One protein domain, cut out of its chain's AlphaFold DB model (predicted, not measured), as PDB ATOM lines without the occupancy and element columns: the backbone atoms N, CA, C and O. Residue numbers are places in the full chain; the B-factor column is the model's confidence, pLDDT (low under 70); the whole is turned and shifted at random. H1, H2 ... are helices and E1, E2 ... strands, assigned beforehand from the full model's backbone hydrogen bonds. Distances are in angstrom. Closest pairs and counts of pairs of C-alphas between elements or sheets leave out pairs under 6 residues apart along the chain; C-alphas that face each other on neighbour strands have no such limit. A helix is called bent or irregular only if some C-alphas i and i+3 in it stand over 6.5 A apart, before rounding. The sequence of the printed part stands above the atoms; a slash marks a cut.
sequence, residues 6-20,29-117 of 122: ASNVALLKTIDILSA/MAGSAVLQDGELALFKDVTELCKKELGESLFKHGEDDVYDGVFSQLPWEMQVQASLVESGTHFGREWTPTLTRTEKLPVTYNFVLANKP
ATOM      1  N   ALA A   6     -95.513-104.579-113.216       96.88
ATOM      2  CA  ALA A   6     -95.277-103.135-113.276       96.88
ATOM      3  C   ALA A   6     -93.883-102.749-112.751       96.88
ATOM      4  O   ALA A   6     -93.199-101.929-113.361       96.88
ATOM      5  N   SER A   7     -93.441-103.378-111.659       97.56
ATOM      6  CA  SER A   7     -92.099-103.178-111.103       97.56
ATOM      7  C   SER A   7     -91.001-103.665-112.053       97.56
ATOM      8  O   SER A   7     -90.016-102.957-112.233       97.56
ATOM      9  N   ASN A   8     -91.182-104.819-112.707       96.81
ATOM     10  CA  ASN A   8     -90.237-105.315-113.715       96.81
ATOM     11  C   ASN A   8     -90.142-104.365-114.919       96.81
ATOM     12  O   ASN A   8     -89.045-104.032-115.350       96.81
ATOM     13  N   VAL A   9     -91.274-103.856-115.418       96.62
ATOM     14  CA  VAL A   9     -91.283-102.868-116.514       96.62
ATOM     15  C   VAL A   9     -90.546-101.589-116.113       96.62
ATOM     16  O   VAL A   9     -89.756-101.060-116.893       96.62
ATOM     17  N   ALA A  10     -90.786-101.080-114.902       98.06
ATOM     18  CA  ALA A  10     -90.089 -99.897-114.405       98.06
ATOM     19  C   ALA A  10     -88.572-100.135-114.274       98.06
ATOM     20  O   ALA A  10     -87.782 -99.263-114.640       98.06
ATOM     21  N   LEU A  11     -88.169-101.323-113.810       97.12
ATOM     22  CA  LEU A  11     -86.768-101.729-113.725       97.12
ATOM     23  C   LEU A  11     -86.106-101.762-115.107       97.12
ATOM     24  O   LEU A  11     -85.075-101.120-115.287       97.12
ATOM     25  N   LEU A  12     -86.714-102.427-116.094       96.44
ATOM     26  CA  LEU A  12     -86.159-102.518-117.451       96.44
ATOM     27  C   LEU A  12     -86.027-101.144-118.118       96.44
ATOM     28  O   LEU A  12     -85.001-100.854-118.722       96.44
ATOM     29  N   LYS A  13     -87.012-100.257-117.941       97.00
ATOM     30  CA  LYS A  13     -86.914 -98.867-118.423       97.00
ATOM     31  C   LYS A  13     -85.779 -98.096-117.755       97.00
ATOM     32  O   LYS A  13     -85.115 -97.291-118.398       97.00
ATOM     33  N   THR A  14     -85.559 -98.328-116.463       97.94
ATOM     34  CA  THR A  14     -84.462 -97.691-115.725       97.94
ATOM     35  C   THR A  14     -83.108 -98.191-116.225       97.94
ATOM     36  O   THR A  14     -82.207 -97.382-116.430       97.94
ATOM     37  N   ILE A  15     -82.982 -99.499-116.480       97.25
ATOM     38  CA  ILE A  15     -81.797-100.098-117.108       97.25
ATOM     39  C   ILE A  15     -81.554 -99.455-118.473       97.25
ATOM     40  O   ILE A  15     -80.460 -98.962-118.720       97.25
ATOM     41  N   ASP A  16     -82.582 -99.361-119.322       97.00
ATOM     42  CA  ASP A  16     -82.440 -98.744-120.639       97.00
ATOM     43  C   ASP A  16     -81.893 -97.314-120.568       97.00
ATOM     44  O   ASP A  16     -80.907 -96.994-121.230       97.00
ATOM     45  N   ILE A  17     -82.485 -96.469-119.722       97.12
ATOM     46  CA  ILE A  17     -82.095 -95.058-119.586       97.12
ATOM     47  C   ILE A  17     -80.649 -94.907-119.096       97.12
ATOM     48  O   ILE A  17     -79.958 -93.978-119.509       97.12
ATOM     49  N   LEU A  18     -80.191 -95.794-118.209       97.69
ATOM     50  CA  LEU A  18     -78.885 -95.675-117.553       97.69
ATOM     51  C   LEU A  18     -77.753 -96.418-118.275       97.69
ATOM     52  O   LEU A  18     -76.583 -96.178-117.982       97.69
ATOM     53  N   SER A  19     -78.075 -97.304-119.214       97.88
ATOM     54  CA  SER A  19     -77.089 -98.102-119.939       97.88
ATOM     55  C   SER A  19     -76.546 -97.389-121.178       97.88
ATOM     56  O   SER A  19     -77.298 -96.903-122.029       97.88
ATOM     57  N   ALA A  20     -75.221 -97.386-121.320       97.19
ATOM     58  CA  ALA A  20     -74.539 -96.920-122.525       97.19
ATOM     59  C   ALA A  20     -74.756 -97.893-123.707       97.19
ATOM     60  O   ALA A  20     -75.052 -99.070-123.479       97.19
ATOM     61  N   MET A  29     -86.078-115.801-116.003       93.62
ATOM     62  CA  MET A  29     -87.533-115.802-116.018       93.62
ATOM     63  C   MET A  29     -88.052-117.163-115.595       93.62
ATOM     64  O   MET A  29     -87.470-118.195-115.928       93.62
ATOM     65  N   ALA A  30     -89.193-117.156-114.912       93.62
ATOM     66  CA  ALA A  30     -89.942-118.364-114.623       93.62
ATOM     67  C   ALA A  30     -91.369-118.241-115.153       93.62
ATOM     68  O   ALA A  30     -91.955-117.153-115.133       93.62
ATOM     69  N   GLY A  31     -91.894-119.379-115.593       94.31
ATOM     70  CA  GLY A  31     -93.219-119.544-116.167       94.31
ATOM     71  C   GLY A  31     -94.346-119.261-115.187       94.31
ATOM     72  O   GLY A  31     -94.151-119.206-113.973       94.31
ATOM     73  N   SER A  32     -95.558-119.122-115.712       93.94
ATOM     74  CA  SER A  32     -96.750-118.764-114.933       93.94
ATOM     75  C   SER A  32     -97.127-119.816-113.880       93.94
ATOM     76  O   SER A  32     -97.744-119.484-112.866       93.94
ATOM     77  N   ALA A  33     -96.689-121.067-114.059       92.88
ATOM     78  CA  ALA A  33     -96.903-122.165-113.114       92.88
ATOM     79  C   ALA A  33     -96.376-121.870-111.696       92.88
ATOM     80  O   ALA A  33     -96.928-122.375-110.721       92.88
ATOM     81  N   VAL A  34     -95.360-121.010-111.553       90.88
ATOM     82  CA  VAL A  34     -94.845-120.576-110.238       90.88
ATOM     83  C   VAL A  34     -95.857-119.781-109.414       90.88
ATOM     84  O   VAL A  34     -95.706-119.672-108.203       90.88
ATOM     85  N   LEU A  35     -96.889-119.229-110.052       91.12
ATOM     86  CA  LEU A  35     -97.944-118.466-109.388       91.12
ATOM     87  C   LEU A  35     -99.096-119.351-108.902       91.12
ATOM     88  O   LEU A  35     -99.974-118.867-108.190       91.12
ATOM     89  N   GLN A  36     -99.133-120.617-109.316       88.75
ATOM     90  CA  GLN A  36    -100.249-121.513-109.046       88.75
ATOM     91  C   GLN A  36    -100.002-122.282-107.744       88.75
ATOM     92  O   GLN A  36     -99.126-123.150-107.663       88.75
ATOM     93  N   ASP A  37    -100.789-121.962-106.711       83.31
ATOM     94  CA  ASP A  37    -100.701-122.596-105.392       83.31
ATOM     95  C   ASP A  37    -100.785-124.131-105.518       83.31
ATOM     96  O   ASP A  37    -101.788-124.703-105.945       83.31
ATOM     97  N   GLY A  38     -99.717-124.817-105.105       81.88
ATOM     98  CA  GLY A  38     -99.660-126.278-105.063       81.88
ATOM     99  C   GLY A  38     -99.265-126.976-106.367       81.88
ATOM    100  O   GLY A  38     -99.109-128.198-106.339       81.88
ATOM    101  N   GLU A  39     -99.042-126.254-107.470       88.50
ATOM    102  CA  GLU A  39     -98.522-126.866-108.702       88.50
ATOM    103  C   GLU A  39     -97.033-127.198-108.617       88.50
ATOM    104  O   GLU A  39     -96.586-128.156-109.244       88.50
ATOM    105  N   LEU A  40     -96.271-126.471-107.796       87.62
ATOM    106  CA  LEU A  40     -94.838-126.694-107.616       87.62
ATOM    107  C   LEU A  40     -94.527-127.163-106.197       87.62
ATOM    108  O   LEU A  40     -94.495-126.373-105.254       87.62
ATOM    109  N   ALA A  41     -94.224-128.455-106.048       82.75
ATOM    110  CA  ALA A  41     -93.791-129.011-104.765       82.75
ATOM    111  C   ALA A  41     -92.487-128.365-104.258       82.75
ATOM    112  O   ALA A  41     -92.320-128.203-103.054       82.75
ATOM    113  N   LEU A  42     -91.606-127.948-105.176       81.94
ATOM    114  CA  LEU A  42     -90.293-127.365-104.876       81.94
ATOM    115  C   LEU A  42     -90.367-126.123-103.974       81.94
ATOM    116  O   LEU A  42     -89.487-125.917-103.144       81.94
ATOM    117  N   PHE A  43     -91.411-125.305-104.124       85.38
ATOM    118  CA  PHE A  43     -91.541-124.024-103.423       85.38
ATOM    119  C   PHE A  43     -92.650-124.010-102.376       85.38
ATOM    120  O   PHE A  43     -92.925-122.953-101.806       85.38
ATOM    121  N   LYS A  44     -93.298-125.153-102.128       86.75
ATOM    122  CA  LYS A  44     -94.490-125.233-101.283       86.75
ATOM    123  C   LYS A  44     -94.239-124.644 -99.894       86.75
ATOM    124  O   LYS A  44     -94.919-123.698 -99.510       86.75
ATOM    125  N   ASP A  45     -93.232-125.152 -99.190       89.38
ATOM    126  CA  ASP A  45     -92.975-124.779 -97.795       89.38
ATOM    127  C   ASP A  45     -92.606-123.293 -97.662       89.38
ATOM    128  O   ASP A  45     -93.074-122.605 -96.756       89.38
ATOM    129  N   VAL A  46     -91.818-122.764 -98.606       88.62
ATOM    130  CA  VAL A  46     -91.429-121.342 -98.619       88.62
ATOM    131  C   VAL A  46     -92.623-120.450 -98.960       88.62
ATOM    132  O   VAL A  46     -92.805-119.403 -98.346       88.62
ATOM    133  N   THR A  47     -93.470-120.871 -99.900       87.50
ATOM    134  CA  THR A  47     -94.675-120.123-100.286       87.50
ATOM    135  C   THR A  47     -95.685-120.077 -99.138       87.50
ATOM    136  O   THR A  47     -96.218-119.010 -98.839       87.50
ATOM    137  N   GLU A  48     -95.908-121.203 -98.452       90.38
ATOM    138  CA  GLU A  48     -96.768-121.274 -97.264       90.38
ATOM    139  C   GLU A  48     -96.227-120.400 -96.126       90.38
ATOM    140  O   GLU A  48     -96.995-119.666 -95.499       90.38
ATOM    141  N   LEU A  49     -94.909-120.413 -95.899       92.12
ATOM    142  CA  LEU A  49     -94.273-119.554 -94.904       92.12
ATOM    143  C   LEU A  49     -94.430-118.065 -95.247       92.12
ATOM    144  O   LEU A  49     -94.849-117.295 -94.389       92.12
ATOM    145  N   CYS A  50     -94.162-117.652 -96.492       90.62
ATOM    146  CA  CYS A  50     -94.363-116.266 -96.934       90.62
ATOM    147  C   CYS A  50     -95.809-115.810 -96.733       90.62
ATOM    148  O   CYS A  50     -96.048-114.738 -96.182       90.62
ATOM    149  N   LYS A  51     -96.776-116.655 -97.099       90.50
ATOM    150  CA  LYS A  51     -98.199-116.358 -96.921       90.50
ATOM    151  C   LYS A  51     -98.568-116.221 -95.444       90.50
ATOM    152  O   LYS A  51     -99.339-115.335 -95.091       90.50
ATOM    153  N   LYS A  52     -98.007-117.070 -94.578       94.56
ATOM    154  CA  LYS A  52     -98.259-117.059 -93.130       94.56
ATOM    155  C   LYS A  52     -97.647-115.845 -92.427       94.56
ATOM    156  O   LYS A  52     -98.305-115.255 -91.578       94.56
ATOM    157  N   GLU A  53     -96.403-115.507 -92.748       95.12
ATOM    158  CA  GLU A  53     -95.629-114.495 -92.017       95.12
ATOM    159  C   GLU A  53     -95.783-113.086 -92.610       95.12
ATOM    160  O   GLU A  53     -95.774-112.104 -91.873       95.12
ATOM    161  N   LEU A  54     -95.937-112.971 -93.935       92.75
ATOM    162  CA  LEU A  54     -96.001-111.687 -94.648       92.75
ATOM    163  C   LEU A  54     -97.384-111.386 -95.237       92.75
ATOM    164  O   LEU A  54     -97.621-110.268 -95.680       92.75
ATOM    165  N   GLY A  55     -98.295-112.364 -95.272       91.56
ATOM    166  CA  GLY A  55     -99.604-112.208 -95.914       91.56
ATOM    167  C   GLY A  55     -99.544-112.120 -97.444       91.56
ATOM    168  O   GLY A  55    -100.553-111.808 -98.075       91.56
ATOM    169  N   GLU A  56     -98.389-112.399 -98.051       88.44
ATOM    170  CA  GLU A  56     -98.150-112.277 -99.490       88.44
ATOM    171  C   GLU A  56     -97.646-113.596-100.089       88.44
ATOM    172  O   GLU A  56     -96.943-114.372 -99.437       88.44
ATOM    173  N   SER A  57     -97.963-113.834-101.363       87.44
ATOM    174  CA  SER A  57     -97.347-114.916-102.133       87.44
ATOM    175  C   SER A  57     -95.877-114.603-102.419       87.44
ATOM    176  O   SER A  57     -95.531-113.472-102.765       87.44
ATOM    177  N   LEU A  58     -95.020-115.627-102.333       90.25
ATOM    178  CA  LEU A  58     -93.590-115.520-102.643       90.25
ATOM    179  C   LEU A  58     -93.366-114.985-104.067       90.25
ATOM    180  O   LEU A  58     -92.607-114.041-104.290       90.25
ATOM    181  N   PHE A  59     -94.051-115.573-105.043       92.69
ATOM    182  CA  PHE A  59     -93.916-115.205-106.443       92.69
ATOM    183  C   PHE A  59     -95.008-114.221-106.853       92.69
ATOM    184  O   PHE A  59     -96.197-114.494-106.713       92.69
ATOM    185  N   LYS A  60     -94.593-113.061-107.375       93.44
ATOM    186  CA  LYS A  60     -95.504-111.972-107.773       93.44
ATOM    187  C   LYS A  60     -95.742-111.873-109.280       93.44
ATOM    188  O   LYS A  60     -96.611-111.120-109.712       93.44
ATOM    189  N   HIS A  61     -94.942-112.574-110.080       94.75
ATOM    190  CA  HIS A  61     -95.026-112.538-111.536       94.75
ATOM    191  C   HIS A  61     -94.258-113.698-112.182       94.75
ATOM    192  O   HIS A  61     -93.108-113.929-111.805       94.75
ATOM    193  N   GLY A  62     -94.870-114.346-113.171       94.31
ATOM    194  CA  GLY A  62     -94.280-115.370-114.032       94.31
ATOM    195  C   GLY A  62     -94.954-115.341-115.406       94.31
ATOM    196  O   GLY A  62     -96.137-115.006-115.495       94.31
ATOM    197  N   GLU A  63     -94.193-115.637-116.455       94.44
ATOM    198  CA  GLU A  63     -94.596-115.559-117.865       94.44
ATOM    199  C   GLU A  63     -93.915-116.698-118.632       94.44
ATOM    200  O   GLU A  63     -92.735-116.975-118.411       94.44
ATOM    201  N   ASP A  64     -94.661-117.373-119.507       92.81
ATOM    202  CA  ASP A  64     -94.169-118.558-120.221       92.81
ATOM    203  C   ASP A  64     -93.445-118.211-121.532       92.81
ATOM    204  O   ASP A  64     -92.547-118.944-121.942       92.81
ATOM    205  N   ASP A  65     -93.786-117.076-122.150       92.62
ATOM    206  CA  ASP A  65     -93.123-116.556-123.348       92.62
ATOM    207  C   ASP A  65     -92.255-115.340-122.997       92.62
ATOM    208  O   ASP A  65     -92.726-114.354-122.429       92.62
ATOM    209  N   VAL A  66     -90.970-115.417-123.337       90.75
ATOM    210  CA  VAL A  66     -89.995-114.344-123.107       90.75
ATOM    211  C   VAL A  66     -90.163-113.210-124.121       90.75
ATOM    212  O   VAL A  66     -90.028-112.041-123.753       90.75
ATOM    213  N   TYR A  67     -90.452-113.539-125.383       92.19
ATOM    214  CA  TYR A  67     -90.497-112.584-126.493       92.19
ATOM    215  C   TYR A  67     -91.755-111.719-126.464       92.19
ATOM    216  O   TYR A  67     -91.683-110.549-126.832       92.19
ATOM    217  N   ASP A  68     -92.851-112.253-125.928       92.81
ATOM    218  CA  ASP A  68     -94.095-111.510-125.690       92.81
ATOM    219  C   ASP A  68     -94.245-111.033-124.226       92.81
ATOM    220  O   ASP A  68     -95.207-110.347-123.867       92.81
ATOM    221  N   GLY A  69     -93.280-111.376-123.366       92.00
ATOM    222  CA  GLY A  69     -93.278-111.081-121.934       92.00
ATOM    223  C   GLY A  69     -92.713-109.707-121.569       92.00
ATOM    224  O   GLY A  69     -92.671-108.770-122.364       92.00
ATOM    225  N   VAL A  70     -92.258-109.551-120.327       94.00
ATOM    226  CA  VAL A  70     -91.759-108.280-119.791       94.00
ATOM    227  C   VAL A  70     -90.464-107.817-120.453       94.00
ATOM    228  O   VAL A  70     -90.277-106.614-120.619       94.00
ATOM    229  N   PHE A  71     -89.601-108.741-120.886       92.75
ATOM    230  CA  PHE A  71     -88.357-108.394-121.579       92.75
ATOM    231  C   PHE A  71     -88.596-107.747-122.947       92.75
ATOM    232  O   PHE A  71     -87.786-106.920-123.353       92.75
ATOM    233  N   SER A  72     -89.746-107.992-123.589       92.50
ATOM    234  CA  SER A  72     -90.167-107.280-124.811       92.50
ATOM    235  C   SER A  72     -90.257-105.757-124.639       92.50
ATOM    236  O   SER A  72     -90.271-105.006-125.609       92.50
ATOM    237  N   GLN A  73     -90.345-105.279-123.391       94.62
ATOM    238  CA  GLN A  73     -90.417-103.855-123.069       94.62
ATOM    239  C   GLN A  73     -89.052-103.163-123.129       94.62
ATOM    240  O   GLN A  73     -88.995-101.935-123.036       94.62
ATOM    241  N   LEU A  74     -87.967-103.932-123.246       94.06
ATOM    242  CA  LEU A  74     -86.624-103.425-123.454       94.06
ATOM    243  C   LEU A  74     -86.356-103.387-124.971       94.06
ATOM    244  O   LEU A  74     -86.365-104.442-125.601       94.06
ATOM    245  N   PRO A  75     -86.122-102.210-125.584       93.44
ATOM    246  CA  PRO A  75     -85.936-102.080-127.034       93.44
ATOM    247  C   PRO A  75     -84.516-102.493-127.465       93.44
ATOM    248  O   PRO A  75     -83.808-101.746-128.138       93.44
ATOM    249  N   TRP A  76     -84.056-103.640-126.977       95.75
ATOM    250  CA  TRP A  76     -82.708-104.177-127.147       95.75
ATOM    251  C   TRP A  76     -82.783-105.492-127.925       95.75
ATOM    252  O   TRP A  76     -83.833-106.133-127.978       95.75
ATOM    253  N   GLU A  77     -81.672-105.913-128.527       95.38
ATOM    254  CA  GLU A  77     -81.612-107.227-129.165       95.38
ATOM    255  C   GLU A  77     -81.583-108.303-128.083       95.38
ATOM    256  O   GLU A  77     -80.730-108.267-127.199       95.38
ATOM    257  N   MET A  78     -82.511-109.253-128.133       94.94
ATOM    258  CA  MET A  78     -82.691-110.245-127.081       94.94
ATOM    259  C   MET A  78     -82.515-111.663-127.614       94.94
ATOM    260  O   MET A  78     -83.043-112.016-128.667       94.94
ATOM    261  N   GLN A  79     -81.838-112.497-126.829       95.81
ATOM    262  CA  GLN A  79     -81.644-113.911-127.099       95.81
ATOM    263  C   GLN A  79     -81.903-114.745-125.841       95.81
ATOM    264  O   GLN A  79     -81.351-114.480-124.769       95.81
ATOM    265  N   VAL A  80     -82.688-115.814-125.985       94.88
ATOM    266  CA  VAL A  80     -82.770-116.874-124.970       94.88
ATOM    267  C   VAL A  80     -81.490-117.710-125.032       94.88
ATOM    268  O   VAL A  80     -81.214-118.367-126.032       94.88
ATOM    269  N   GLN A  81     -80.706-117.669-123.959       94.31
ATOM    270  CA  GLN A  81     -79.420-118.363-123.828       94.31
ATOM    271  C   GLN A  81     -79.595-119.811-123.374       94.31
ATOM    272  O   GLN A  81     -78.828-120.687-123.763       94.31
ATOM    273  N   ALA A  82     -80.613-120.070-122.555       93.50
ATOM    274  CA  ALA A  82     -80.987-121.412-122.141       93.50
ATOM    275  C   ALA A  82     -82.476-121.468-121.792       93.50
ATOM    276  O   ALA A  82     -83.017-120.527-121.209       93.50
ATOM    277  N   SER A  83     -83.104-122.598-122.109       93.94
ATOM    278  CA  SER A  83     -84.450-122.947-121.663       93.94
ATOM    279  C   SER A  83     -84.408-124.293-120.957       93.94
ATOM    280  O   SER A  83     -83.956-125.286-121.525       93.94
ATOM    281  N   LEU A  84     -84.876-124.335-119.711       94.44
ATOM    282  CA  LEU A  84     -84.895-125.548-118.889       94.44
ATOM    283  C   LEU A  84     -86.194-126.357-119.044       94.44
ATOM    284  O   LEU A  84     -86.510-127.196-118.199       94.44
ATOM    285  N   VAL A  85     -86.964-126.097-120.102       93.62
ATOM    286  CA  VAL A  85     -88.220-126.806-120.386       93.62
ATOM    287  C   VAL A  85     -87.972-128.257-120.825       93.62
ATOM    288  O   VAL A  85     -88.776-129.142-120.534       93.62
ATOM    289  N   GLU A  86     -86.824-128.527-121.450       92.62
ATOM    290  CA  GLU A  86     -86.406-129.858-121.897       92.62
ATOM    291  C   GLU A  86     -85.289-130.428-121.015       92.62
ATOM    292  O   GLU A  86     -84.446-129.703-120.475       92.62
ATOM    293  N   SER A  87     -85.266-131.755-120.874       94.69
ATOM    294  CA  SER A  87     -84.159-132.459-120.225       94.69
ATOM    295  C   SER A  87     -82.880-132.343-121.044       94.69
ATOM    296  O   SER A  87     -82.926-132.376-122.271       94.69
ATOM    297  N   GLY A  88     -81.735-132.308-120.373       93.25
ATOM    298  CA  GLY A  88     -80.436-132.314-121.038       93.25
ATOM    299  C   GLY A  88     -79.325-131.808-120.134       93.25
ATOM    300  O   GLY A  88     -79.534-131.571-118.944       93.25
ATOM    301  N   THR A  89     -78.142-131.610-120.708       94.56
ATOM    302  CA  THR A  89     -77.013-131.015-119.994       94.56
ATOM    303  C   THR A  89     -77.087-129.492-120.084       94.56
ATOM    304  O   THR A  89     -76.824-128.909-121.134       94.56
ATOM    305  N   HIS A  90     -77.385-128.833-118.967       91.12
ATOM    306  CA  HIS A  90     -77.394-127.373-118.852       91.12
ATOM    307  C   HIS A  90     -76.302-126.934-117.878       91.12
ATOM    308  O   HIS A  90     -76.174-127.487-116.787       91.12
ATOM    309  N   PHE A  91     -75.473-125.962-118.270       89.75
ATOM    310  CA  PHE A  91     -74.368-125.442-117.442       89.75
ATOM    311  C   PHE A  91     -73.430-126.536-116.881       89.75
ATOM    312  O   PHE A  91     -72.946-126.451-115.751       89.75
ATOM    313  N   GLY A  92     -73.197-127.596-117.662       93.75
ATOM    314  CA  GLY A  92     -72.362-128.735-117.266       93.75
ATOM    315  C   GLY A  92     -73.004-129.680-116.243       93.75
ATOM    316  O   GLY A  92     -72.295-130.473-115.626       93.75
ATOM    317  N   ARG A  93     -74.324-129.600-116.034       95.12
ATOM    318  CA  ARG A  93     -75.077-130.497-115.151       95.12
ATOM    319  C   ARG A  93     -76.256-131.119-115.884       95.12
ATOM    320  O   ARG A  93     -76.932-130.452-116.659       95.12
ATOM    321  N   GLU A  94     -76.516-132.385-115.586       96.56
ATOM    322  CA  GLU A  94     -77.731-133.053-116.044       96.56
ATOM    323  C   GLU A  94     -78.955-132.432-115.378       96.56
ATOM    324  O   GLU A  94     -79.002-132.256-114.156       96.56
ATOM    325  N   TRP A  95     -79.948-132.109-116.194       94.62
ATOM    326  CA  TRP A  95     -81.188-131.483-115.778       94.62
ATOM    327  C   TRP A  95     -82.379-132.352-116.163       94.62
ATOM    328  O   TRP A  95     -82.515-132.811-117.299       94.62
ATOM    329  N   THR A  96     -83.278-132.526-115.200       95.12
ATOM    330  CA  THR A  96     -84.617-133.071-115.419       95.12
ATOM    331  C   THR A  96     -85.620-131.940-115.195       95.12
ATOM    332  O   THR A  96     -85.590-131.345-114.115       95.12
ATOM    333  N   PRO A  97     -86.505-131.638-116.163       94.56
ATOM    334  CA  PRO A  97     -87.472-130.559-116.032       94.56
ATOM    335  C   PRO A  97     -88.337-130.707-114.787       94.56
ATOM    336  O   PRO A  97     -88.828-131.792-114.463       94.56
ATOM    337  N   THR A  98     -88.558-129.588-114.100       92.62
ATOM    338  CA  THR A  98     -89.598-129.529-113.072       92.62
ATOM    339  C   THR A  98     -90.948-129.605-113.766       92.62
ATOM    340  O   THR A  98     -91.174-128.883-114.731       92.62
ATOM    341  N   LEU A  99     -91.840-130.463-113.276       93.62
ATOM    342  CA  LEU A  99     -93.177-130.629-113.835       93.62
ATOM    343  C   LEU A  99     -94.228-130.038-112.896       93.62
ATOM    344  O   LEU A  99     -94.107-130.162-111.673       93.62
ATOM    345  N   THR A 100     -95.284-129.462-113.466       93.38
ATOM    346  CA  THR A 100     -96.496-129.113-112.725       93.38
ATOM    347  C   THR A 100     -97.096-130.366-112.095       93.38
ATOM    348  O   THR A 100     -96.994-131.484-112.619       93.38
ATOM    349  N   ARG A 101     -97.692-130.221-110.913       91.44
ATOM    350  CA  ARG A 101     -98.190-131.364-110.150       91.44
ATOM    351  C   ARG A 101     -99.361-132.029-110.859       91.44
ATOM    352  O   ARG A 101     -99.400-133.263-110.875       91.44
ATOM    353  N   THR A 102    -100.279-131.232-111.395       91.50
ATOM    354  CA  THR A 102    -101.561-131.709-111.917       91.50
ATOM    355  C   THR A 102    -101.434-132.183-113.359       91.50
ATOM    356  O   THR A 102    -101.695-133.351-113.640       91.50
ATOM    357  N   GLU A 103    -100.970-131.316-114.257       92.75
ATOM    358  CA  GLU A 103    -100.935-131.596-115.702       92.75
ATOM    359  C   GLU A 103     -99.639-132.274-116.164       92.75
ATOM    360  O   GLU A 103     -99.557-132.740-117.297       92.75
ATOM    361  N   LYS A 104     -98.629-132.367-115.285       94.25
ATOM    362  CA  LYS A 104     -97.296-132.909-115.604       94.25
ATOM    363  C   LYS A 104     -96.614-132.180-116.763       94.25
ATOM    364  O   LYS A 104     -95.798-132.769-117.469       94.25
ATOM    365  N   LEU A 105     -96.921-130.897-116.932       93.94
ATOM    366  CA  LEU A 105     -96.295-130.057-117.943       93.94
ATOM    367  C   LEU A 105     -94.964-129.510-117.418       93.94
ATOM    368  O   LEU A 105     -94.887-129.156-116.239       93.94
ATOM    369  N   PRO A 106     -93.921-129.423-118.255       94.06
ATOM    370  CA  PRO A 106     -92.686-128.759-117.877       94.06
ATOM    371  C   PRO A 106     -92.913-127.303-117.477       94.06
ATOM    372  O   PRO A 106     -93.644-126.562-118.128       94.06
ATOM    373  N   VAL A 107     -92.259-126.897-116.397       93.38
ATOM    374  CA  VAL A 107     -92.257-125.519-115.918       93.38
ATOM    375  C   VAL A 107     -91.175-124.761-116.658       93.38
ATOM    376  O   VAL A 107     -90.007-125.155-116.648       93.38
ATOM    377  N   THR A 108     -91.559-123.650-117.267       94.00
ATOM    378  CA  THR A 108     -90.630-122.799-117.996       94.00
ATOM    379  C   THR A 108     -89.657-122.116-117.036       94.00
ATOM    380  O   THR A 108     -90.075-121.408-116.120       94.00
ATOM    381  N   TYR A 109     -88.357-122.277-117.280       94.31
ATOM    382  CA  TYR A 109     -87.318-121.393-116.750       94.31
ATOM    383  C   TYR A 109     -86.397-121.005-117.900       94.31
ATOM    384  O   TYR A 109     -85.810-121.881-118.538       94.31
ATOM    385  N   ASN A 110     -86.287-119.709-118.171       94.81
ATOM    386  CA  ASN A 110     -85.494-119.185-119.276       94.81
ATOM    387  C   ASN A 110     -84.419-118.240-118.751       94.81
ATOM    388  O   ASN A 110     -84.670-117.445-117.847       94.81
ATOM    389  N   PHE A 111     -83.241-118.306-119.360       94.81
ATOM    390  CA  PHE A 111     -82.149-117.368-119.139       94.81
ATOM    391  C   PHE A 111     -81.981-116.530-120.392       94.81
ATOM    392  O   PHE A 111     -81.870-117.064-121.497       94.81
ATOM    393  N   VAL A 112     -81.989-115.220-120.213       95.56
ATOM    394  CA  VAL A 112     -82.088-114.252-121.298       95.56
ATOM    395  C   VAL A 112     -80.881-113.337-121.248       95.56
ATOM    396  O   VAL A 112     -80.498-112.871-120.174       95.56
ATOM    397  N   LEU A 113     -80.313-113.072-122.418       96.69
ATOM    398  CA  LEU A 113     -79.354-112.005-122.656       96.69
ATOM    399  C   LEU A 113     -80.027-110.960-123.540       96.69
ATOM    400  O   LEU A 113     -80.555-111.308-124.598       96.69
ATOM    401  N   ALA A 114     -79.994-109.700-123.129       96.50
ATOM    402  CA  ALA A 114     -80.345-108.580-123.987       96.50
ATOM    403  C   ALA A 114     -79.154-107.633-124.155       96.50
ATOM    404  O   ALA A 114     -78.486-107.278-123.183       96.50
ATOM    405  N   ASN A 115     -78.925-107.203-125.393       97.31
ATOM    406  CA  ASN A 115     -77.811-106.369-125.815       97.31
ATOM    407  C   ASN A 115     -78.333-105.029-126.324       97.31
ATOM    408  O   ASN A 115     -79.134-104.968-127.263       97.31
ATOM    409  N   LYS A 116     -77.867-103.937-125.718       96.88
ATOM    410  CA  LYS A 116     -78.186-102.597-126.196       96.88
ATOM    411  C   LYS A 116     -77.466-102.376-127.523       96.88
ATOM    412  O   LYS A 116     -76.245-102.550-127.555       96.88
ATOM    413  N   PRO A 117     -78.166-101.935-128.584       94.00
ATOM    414  CA  PRO A 117     -77.522-101.621-129.849       94.00
ATOM    415  C   PRO A 117     -76.338-100.671-129.651       94.00
ATOM    416  O   PRO A 117     -76.354 -99.800-128.770       94.00
TER     417      PRO A 117
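What this domain is: This is residues 6 to 20 and 29 to 117 of the 122 residues of the protein "S-adenosyl-L-methionine-dependent methyltransferase" of Phytophthora palmivora var. palmivora (UniProt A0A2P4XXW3). A two-stranded ribbon, E1 with E4, has H4 and then H1 near one end, while beyond its other end a small hairpin, E2 with E3, and the long helix H3 lie well away from each other. H2 lies nearest the middle, and the long link of residues 55 to 69 leads from H3 back to H4. The 104 printed residues hold four named helices and then four strands, in two antiparallel sheets, E1 - E4 and E2 - E3; the class is mixed, helices and strands. The whole is only just loose, close to compact, with a radius of gyration of the C-alphas of 15.7 A and spans of 42 by 37 by 23 A.

Where its parts are: H1, residues 6 to 18, begins with C-alpha 6 at (-95.277, -103.135, -113.276) and is 18.5 A long. H2 is residues 32 to 35. H3, residues 41 to 54, spans 20.2 A and is irregular: C-alphas 42 and 45 are 8.0 A apart. H4 is residues 70 to 73. E1, residues 77 to 83, is 17.6 A long; E2 is residues 88 to 90 and E3 residues 93 to 95. E4, residues 109 to 115, measures 20.0 A and ends with C-alpha 115 at (-77.811, -106.369, -125.815).

How they stand to each other: H1 touches H4 with residues 8 to 13 alone, the closest C-alphas being those of Val 9 and Val 70, 6.3 A apart. H2 and H3 touch no helix. E1 and E4 are antiparallel at 155 degrees, with N 79 and O 113 within hydrogen-bond range at 2.8 A. Residues 29 to 30 pair antiparallel with residues 109 to 110 of E4. The hairpin E2 and E3 has N 95 and O 88 at 2.8 A. Every O i to N i+4 pair is within range in H1, 8 of 10 in H3; H2 and H4 are too short for one.

The domain as a whole: The farthest C-alphas, Ala 20 and Thr 102, are 45.3 A apart. Residues 21 to 28 are not printed, and C-alphas 20 and 29 across the cut are 23.8 A apart. The links H3 to H4 and E3 to E4 are long. Mean pLDDT of the printed part is 93.1, and no printed residue is under 70.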